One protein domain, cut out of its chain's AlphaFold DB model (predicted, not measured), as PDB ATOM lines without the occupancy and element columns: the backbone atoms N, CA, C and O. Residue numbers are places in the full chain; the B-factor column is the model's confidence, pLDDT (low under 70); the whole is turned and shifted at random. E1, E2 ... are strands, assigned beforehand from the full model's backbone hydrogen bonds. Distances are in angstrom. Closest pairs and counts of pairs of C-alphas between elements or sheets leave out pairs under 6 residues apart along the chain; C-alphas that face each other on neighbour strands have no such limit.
ATOM      1  N   CYS A   3      44.135 -31.149 -29.591       77.88
ATOM      2  CA  CYS A   3      45.240 -31.381 -30.509       77.88
ATOM      3  C   CYS A   3      46.363 -32.139 -29.819       77.88
ATOM      4  O   CYS A   3      46.659 -31.922 -28.644       77.88
ATOM      5  N   TRP A   4      47.028 -32.985 -30.590       74.88
ATOM      6  CA  TRP A   4      48.229 -33.676 -30.159       74.88
ATOM      7  C   TRP A   4      49.273 -33.660 -31.263       74.88
ATOM      8  O   TRP A   4      48.951 -33.749 -32.451       74.88
ATOM      9  N   THR A   5      50.531 -33.593 -30.846       78.19
ATOM     10  CA  THR A   5      51.699 -33.763 -31.705       78.19
ATOM     11  C   THR A   5      52.592 -34.853 -31.141       78.19
ATOM     12  O   THR A   5      52.922 -34.877 -29.954       78.19
ATOM     13  N   THR A   6      53.013 -35.765 -32.008       75.81
ATOM     14  CA  THR A   6      53.938 -36.848 -31.678       75.81
ATOM     15  C   THR A   6      55.129 -36.792 -32.619       75.81
ATOM     16  O   THR A   6      54.957 -36.651 -33.832       75.81
ATOM     17  N   ILE A   7      56.337 -36.923 -32.066       75.94
ATOM     18  CA  ILE A   7      57.576 -37.000 -32.843       75.94
ATOM     19  C   ILE A   7      58.186 -38.383 -32.643       75.94
ATOM     20  O   ILE A   7      58.802 -38.681 -31.618       75.94
ATOM     21  N   SER A   8      58.016 -39.244 -33.642       76.12
ATOM     22  CA  SER A   8      58.618 -40.575 -33.663       76.12
ATOM     23  C   SER A   8      60.130 -40.461 -33.856       76.12
ATOM     24  O   SER A   8      60.596 -39.719 -34.718       76.12
ATOM     25  N   GLY A   9      60.894 -41.210 -33.058       68.94
ATOM     26  CA  GLY A   9      62.363 -41.149 -33.033       68.94
ATOM     27  C   GLY A   9      62.939 -40.333 -31.870       68.94
ATOM     28  O   GLY A   9      64.144 -40.389 -31.630       68.94
ATOM     29  N   VAL A  10      62.093 -39.638 -31.097       70.00
ATOM     30  CA  VAL A  10      62.460 -39.028 -29.809       70.00
ATOM     31  C   VAL A  10      61.702 -39.741 -28.690       70.00
ATOM     32  O   VAL A  10      60.475 -39.702 -28.636       70.00
ATOM     33  N   SER A  11      62.416 -40.418 -27.788       65.75
ATOM     34  CA  SER A  11      61.780 -41.124 -26.670       65.75
ATOM     35  C   SER A  11      61.074 -40.140 -25.735       65.75
ATOM     36  O   SER A  11      61.713 -39.224 -25.220       65.75
ATOM     37  N   GLY A  12      59.786 -40.366 -25.476       62.97
ATOM     38  CA  GLY A  12      59.028 -39.639 -24.455       62.97
ATOM     39  C   GLY A  12      58.515 -38.255 -24.862       62.97
ATOM     40  O   GLY A  12      57.972 -37.571 -24.001       62.97
ATOM     41  N   ASN A  13      58.647 -37.839 -26.129       62.84
ATOM     42  CA  ASN A  13      58.078 -36.564 -26.564       62.84
ATOM     43  C   ASN A  13      56.680 -36.733 -27.182       62.84
ATOM     44  O   ASN A  13      56.528 -37.230 -28.301       62.84
ATOM     45  N   SER A  14      55.669 -36.297 -26.436       61.66
ATOM     46  CA  SER A  14      54.280 -36.190 -26.870       61.66
ATOM     47  C   SER A  14      53.724 -34.890 -26.306       61.66
ATOM     48  O   SER A  14      53.554 -34.779 -25.094       61.66
ATOM     49  N   ASP A  15      53.438 -33.928 -27.176       64.69
ATOM     50  CA  ASP A  15      52.839 -32.658 -26.780       64.69
ATOM     51  C   ASP A  15      51.321 -32.756 -26.973       64.69
ATOM     52  O   ASP A  15      50.835 -32.862 -28.102       64.69
ATOM     53  N   ASN A  16      50.577 -32.838 -25.871       65.75
ATOM     54  CA  ASN A  16      49.129 -33.041 -25.868       65.75
ATOM     55  C   ASN A  16      48.457 -31.910 -25.092       65.75
ATOM     56  O   ASN A  16      48.727 -31.738 -23.903       65.75
ATOM     57  N   HIS A  17      47.555 -31.188 -25.752       64.94
ATOM     58  CA  HIS A  17      46.817 -30.076 -25.159       64.94
ATOM     59  C   HIS A  17      45.319 -30.338 -25.289       64.94
ATOM     60  O   HIS A  17      44.760 -30.384 -26.390       64.94
ATOM     61  N   ALA A  18      44.663 -30.515 -24.143       67.81
ATOM     62  CA  ALA A  18      43.208 -30.505 -24.056       67.81
ATOM     63  C   ALA A  18      42.700 -29.058 -23.963       67.81
ATOM     64  O   ALA A  18      43.398 -28.182 -23.459       67.81
ATOM     65  N   ASP A  19      41.477 -28.824 -24.441       69.56
ATOM     66  CA  ASP A  19      40.738 -27.566 -24.256       69.56
ATOM     67  C   ASP A  19      41.435 -26.312 -24.795       69.56
ATOM     68  O   ASP A  19      41.355 -25.221 -24.233       69.56
ATOM     69  N   ILE A  20      42.092 -26.470 -25.940       67.50
ATOM     70  CA  ILE A  20      42.871 -25.401 -26.550       67.50
ATOM     71  C   ILE A  20      41.957 -24.259 -27.047       67.50
ATOM     72  O   ILE A  20      40.971 -24.549 -27.743       67.50
ATOM     73  N   PRO A  21      42.259 -22.984 -26.721       67.06
ATOM     74  CA  PRO A  21      41.532 -21.824 -27.238       67.06
ATOM     75  C   PRO A  21      41.571 -21.722 -28.766       67.06
ATOM     76  O   PRO A  21      42.466 -22.254 -29.419       67.06
ATOM     77  N   ALA A  22      40.607 -20.998 -29.342       63.56
ATOM     78  CA  ALA A  22      40.463 -20.859 -30.795       63.56
ATOM     79  C   ALA A  22      41.654 -20.161 -31.485       63.56
ATOM     80  O   ALA A  22      41.846 -20.337 -32.686       63.56
ATOM     81  N   ASP A  23      42.439 -19.384 -30.743       65.31
ATOM     82  CA  ASP A  23      43.599 -18.611 -31.196       65.31
ATOM     83  C   ASP A  23      44.946 -19.212 -30.759       65.31
ATOM     84  O   ASP A  23      45.996 -18.586 -30.914       65.31
ATOM     85  N   ASN A  37      66.559 -39.746 -38.979       87.88
ATOM     86  CA  ASN A  37      65.251 -39.502 -39.572       87.88
ATOM     87  C   ASN A  37      64.181 -39.490 -38.482       87.88
ATOM     88  O   ASN A  37      64.176 -40.346 -37.592       87.88
ATOM     89  N   TYR A  38      63.258 -38.548 -38.598       85.94
ATOM     90  CA  TYR A  38      62.157 -38.328 -37.675       85.94
ATOM     91  C   TYR A  38      60.843 -38.233 -38.439       85.94
ATOM     92  O   TYR A  38      60.816 -37.861 -39.611       85.94
ATOM     93  N   SER A  39      59.748 -38.538 -37.749       85.88
ATOM     94  CA  SER A  39      58.396 -38.341 -38.270       85.88
ATOM     95  C   SER A  39      57.607 -37.519 -37.266       85.88
ATOM     96  O   SER A  39      57.482 -37.921 -36.106       85.88
ATOM     97  N   LEU A  40      57.096 -36.368 -37.696       84.75
ATOM     98  CA  LEU A  40      56.181 -35.545 -36.916       84.75
ATOM     99  C   LEU A  40      54.765 -35.790 -37.415       84.75
ATOM    100  O   LEU A  40      54.483 -35.694 -38.610       84.75
ATOM    101  N   ARG A  41      53.868 -36.096 -36.481       86.81
ATOM    102  CA  ARG A  41      52.436 -36.224 -36.734       86.81
ATOM    103  C   ARG A  41      51.678 -35.341 -35.766       86.81
ATOM    104  O   ARG A  41      51.752 -35.556 -34.559       86.81
ATOM    105  N   SER A  42      50.922 -34.405 -36.312       83.44
ATOM    106  CA  SER A  42      50.021 -33.534 -35.570       83.44
ATOM    107  C   SER A  42      48.594 -33.782 -36.021       83.44
ATOM    108  O   SER A  42      48.326 -33.932 -37.217       83.44
ATOM    109  N   ARG A  43      47.667 -33.822 -35.073       85.00
ATOM    110  CA  ARG A  43      46.236 -33.889 -35.359       85.00
ATOM    111  C   ARG A  43      45.475 -32.988 -34.408       85.00
ATOM    112  O   ARG A  43      45.769 -32.964 -33.219       85.00
ATOM    113  N   CYS A  44      44.482 -32.294 -34.949       84.25
ATOM    114  CA  CYS A  44      43.511 -31.516 -34.194       84.25
ATOM    115  C   CYS A  44      42.105 -32.003 -34.524       84.25
ATOM    116  O   CYS A  44      41.690 -31.944 -35.683       84.25
ATOM    117  N   ASP A  45      41.373 -32.449 -33.508       85.69
ATOM    118  CA  ASP A  45      39.962 -32.802 -33.607       85.69
ATOM    119  C   ASP A  45      39.083 -31.596 -33.247       85.69
ATOM    120  O   ASP A  45      39.254 -30.942 -32.208       85.69
ATOM    121  N   PHE A  46      38.096 -31.322 -34.095       84.88
ATOM    122  CA  PHE A  46      37.119 -30.253 -33.907       84.88
ATOM    123  C   PHE A  46      35.722 -30.691 -34.352       84.88
ATOM    124  O   PHE A  46      35.517 -31.769 -34.907       84.88
ATOM    125  N   LYS A  47      34.723 -29.857 -34.066       88.75
ATOM    126  CA  LYS A  47      33.352 -30.039 -34.549       88.75
ATOM    127  C   LYS A  47      33.005 -28.858 -35.438       88.75
ATOM    128  O   LYS A  47      33.211 -27.716 -35.037       88.75
ATOM    129  N   VAL A  48      32.490 -29.138 -36.627       88.38
ATOM    130  CA  VAL A  48      31.910 -28.124 -37.512       88.38
ATOM    131  C   VAL A  48      30.430 -28.014 -37.180       88.38
ATOM    132  O   VAL A  48      29.739 -29.029 -37.091       88.38
ATOM    133  N   MET A  49      29.949 -26.793 -36.978       89.38
ATOM    134  CA  MET A  49      28.530 -26.531 -36.751       89.38
ATOM    135  C   MET A  49      27.843 -26.294 -38.098       89.38
ATOM    136  O   MET A  49      28.227 -25.376 -38.819       89.38
ATOM    137  N   THR A  50      26.845 -27.113 -38.428       87.44
ATOM    138  CA  THR A  50      25.985 -26.954 -39.613       87.44
ATOM    139  C   THR A  50      24.520 -26.800 -39.193       87.44
ATOM    140  O   THR A  50      24.179 -26.889 -38.013       87.44
ATOM    141  N   ASP A  51      23.639 -26.585 -40.165       93.81
ATOM    142  CA  ASP A  51      22.180 -26.571 -40.008       93.81
ATOM    143  C   ASP A  51      21.595 -27.912 -39.522       93.81
ATOM    144  O   ASP A  51      20.530 -27.941 -38.910       93.81
ATOM    145  N   THR A  52      22.312 -29.017 -39.734       93.69
ATOM    146  CA  THR A  52      21.937 -30.369 -39.289       93.69
ATOM    147  C   THR A  52      22.550 -30.782 -37.944       93.69
ATOM    148  O   THR A  52      22.236 -31.861 -37.438       93.69
ATOM    149  N   GLY A  53      23.384 -29.931 -37.334       93.69
ATOM    150  CA  GLY A  53      23.995 -30.154 -36.021       93.69
ATOM    151  C   GLY A  53      25.530 -30.241 -36.034       93.69
ATOM    152  O   GLY A  53      26.180 -29.951 -37.039       93.69
ATOM    153  N   PRO A  54      26.157 -30.594 -34.895       92.06
ATOM    154  CA  PRO A  54      27.611 -30.698 -34.797       92.06
ATOM    155  C   PRO A  54      28.144 -31.935 -35.536       92.06
ATOM    156  O   PRO A  54      27.881 -33.067 -35.132       92.06
ATOM    157  N   THR A  55      28.977 -31.721 -36.555       93.56
ATOM    158  CA  THR A  55      29.667 -32.784 -37.302       93.56
ATOM    159  C   THR A  55      31.131 -32.888 -36.851       93.56
ATOM    160  O   THR A  55      31.862 -31.898 -36.950       93.56
ATOM    161  N   PRO A  56      31.604 -34.044 -36.346       90.69
ATOM    162  CA  PRO A  56      33.017 -34.246 -36.020       90.69
ATOM    163  C   PRO A  56      33.917 -34.123 -37.257       90.69
ATOM    164  O   PRO A  56      33.583 -34.632 -38.323       90.69
ATOM    165  N   SER A  57      35.074 -33.483 -37.109       90.44
ATOM    166  CA  SER A  57      36.085 -33.341 -38.161       90.44
ATOM    167  C   SER A  57      37.489 -33.236 -37.561       90.44
ATOM    168  O   SER A  57      37.656 -33.148 -36.342       90.44
ATOM    169  N   ASN A  58      38.511 -33.287 -38.411       89.62
ATOM    170  CA  ASN A  58      39.898 -33.138 -37.994       89.62
ATOM    171  C   ASN A  58      40.779 -32.546 -39.095       89.62
ATOM    172  O   ASN A  58      40.462 -32.617 -40.281       89.62
ATOM    173  N   VAL A  59      41.907 -31.980 -38.674       87.69
ATOM    174  CA  VAL A  59      43.043 -31.672 -39.544       87.69
ATOM    175  C   VAL A  59      44.232 -32.507 -39.094       87.69
ATOM    176  O   VAL A  59      44.472 -32.664 -37.894       87.69
ATOM    177  N   VAL A  60      44.959 -33.058 -40.063       89.25
ATOM    178  CA  VAL A  60      46.154 -33.869 -39.834       89.25
ATOM    179  C   VAL A  60      47.305 -33.293 -40.640       89.25
ATOM    180  O   VAL A  60      47.169 -33.015 -41.829       89.25
ATOM    181  N   THR A  61      48.456 -33.161 -39.995       86.50
ATOM    182  CA  THR A  61      49.728 -32.861 -40.646       86.50
ATOM    183  C   THR A  61      50.704 -33.973 -40.309       86.50
ATOM    184  O   THR A  61      50.874 -34.331 -39.145       86.50
ATOM    185  N   ALA A  62      51.331 -34.540 -41.332       89.19
ATOM    186  CA  ALA A  62      52.364 -35.549 -41.178       89.19
ATOM    187  C   ALA A  62      53.545 -35.175 -42.068       89.19
ATOM    188  O   ALA A  62      53.360 -34.946 -43.264       89.19
ATOM    189  N   ILE A  63      54.732 -35.099 -41.479       88.19
ATOM    190  CA  ILE A  63      55.976 -34.840 -42.199       88.19
ATOM    191  C   ILE A  63      57.045 -35.818 -41.731       88.19
ATOM    192  O   ILE A  63      57.164 -36.100 -40.537       88.19
ATOM    193  N   ASP A  64      57.851 -36.282 -42.674       88.69
ATOM    194  CA  ASP A  64      59.107 -36.957 -42.380       88.69
ATOM    195  C   ASP A  64      60.242 -35.969 -42.646       88.69
ATOM    196  O   ASP A  64      60.224 -35.239 -43.640       88.69
ATOM    197  N   PHE A  65      61.207 -35.896 -41.736       85.56
ATOM    198  CA  PHE A  65      62.291 -34.923 -41.806       85.56
ATOM    199  C   PHE A  65      63.589 -35.482 -41.228       85.56
ATOM    200  O   PHE A  65      63.597 -36.412 -40.421       85.56
ATOM    201  N   SER A  66      64.701 -34.884 -41.640       84.62
ATOM    202  CA  SER A  66      66.032 -35.104 -41.080       84.62
ATOM    203  C   SER A  66      66.675 -33.752 -40.780       84.62
ATOM    204  O   SER A  66      66.298 -32.733 -41.364       84.62
ATOM    205  N   ALA A  67      67.602 -33.730 -39.824       78.19
ATOM    206  CA  ALA A  67      68.303 -32.525 -39.374       78.19
ATOM    207  C   ALA A  67      69.819 -32.704 -39.398       78.19
ATOM    208  O   ALA A  67      70.275 -33.867 -39.308       78.19
TER     209      ALA A  67
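Overview. This is residues 3 to 23 and 37 to 67 of the 67 residues of an uncharacterized protein of Nocardia nova (UniProt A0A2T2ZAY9). A long, narrow hairpin of two strands, E3 and E4, makes the length of this domain, and a short hairpin, E1 and E2, lies side by side with it, joined through E1 to residues 39 to 44 of E3. Together they form one twisted sheet with no named helix over either face, and the long hairpin runs on past the short one toward its turn at residues 51 and 52. The printed part has 52 residues, with four named strands in the chain order E1, E2, E3, E4; the sheet's order is E2, E1, E3, E4, all antiparallel, and the class is all strand. The whole is loose, with a radius of gyration of the C-alphas of 14.3 A, and spans 46 by 19 by 17 A.

Along the chain. Begin at C-alpha 3, at (45.240, -31.381, -30.509), where strand E1, residues 3 to 8, sets out and covers 16.5 A. After a tight link of 5 residues, look for E2 at residues 14 to 17, 9.8 A long. Past the cut, find C-alpha 37 at (65.251, -39.502, -39.572); from there E3, residues 37 to 50, runs 41.2 A. Two residues later E4, residues 53 to 66, runs back over 42.6 A and ends at C-alpha 66, at (66.032, -35.104, -41.080).

Arrangement. Start with E1, an inner strand, and its hairpin partner E2, an edge strand: they are antiparallel at 176 degrees, and N 5 and O 15 are 2.9 A apart, within hydrogen-bond range. On to E3, the other inner strand: E1 and E3 are antiparallel at 164 degrees, C-alphas 3 and 44 face each other at 4.1 A, and N 6 and O 41 are within hydrogen-bond range at 2.9 A. E3 and E4 are a hairpin, antiparallel at 166 degrees; look at N 38 and O 65, 2.8 A, near one end and N 50 and O 53, 3.2 A, near the other, both within hydrogen-bond range. E4 is the other edge strand. E2 is apart from E3 and from E4. The sheet is twisted, with C-alphas up to 4.2 A off its best plane.

Size, cuts and confidence. The two C-alphas farthest apart, those of Asp 51 and Ala 67, are 46.5 A from each other, and Ala 67 is the chain's last residue. Residues 24 to 36 are not printed, and C-alphas 23 and 37 are 31.2 A apart across this cut, which lies in the link from E2 to E3. The links E1 to E2 and E3 to E4 are tight. Look for low confidence at residue 9 and residues 11 to 23, with pLDDT under 70; the mean pLDDT of the printed part of this model is 80.2.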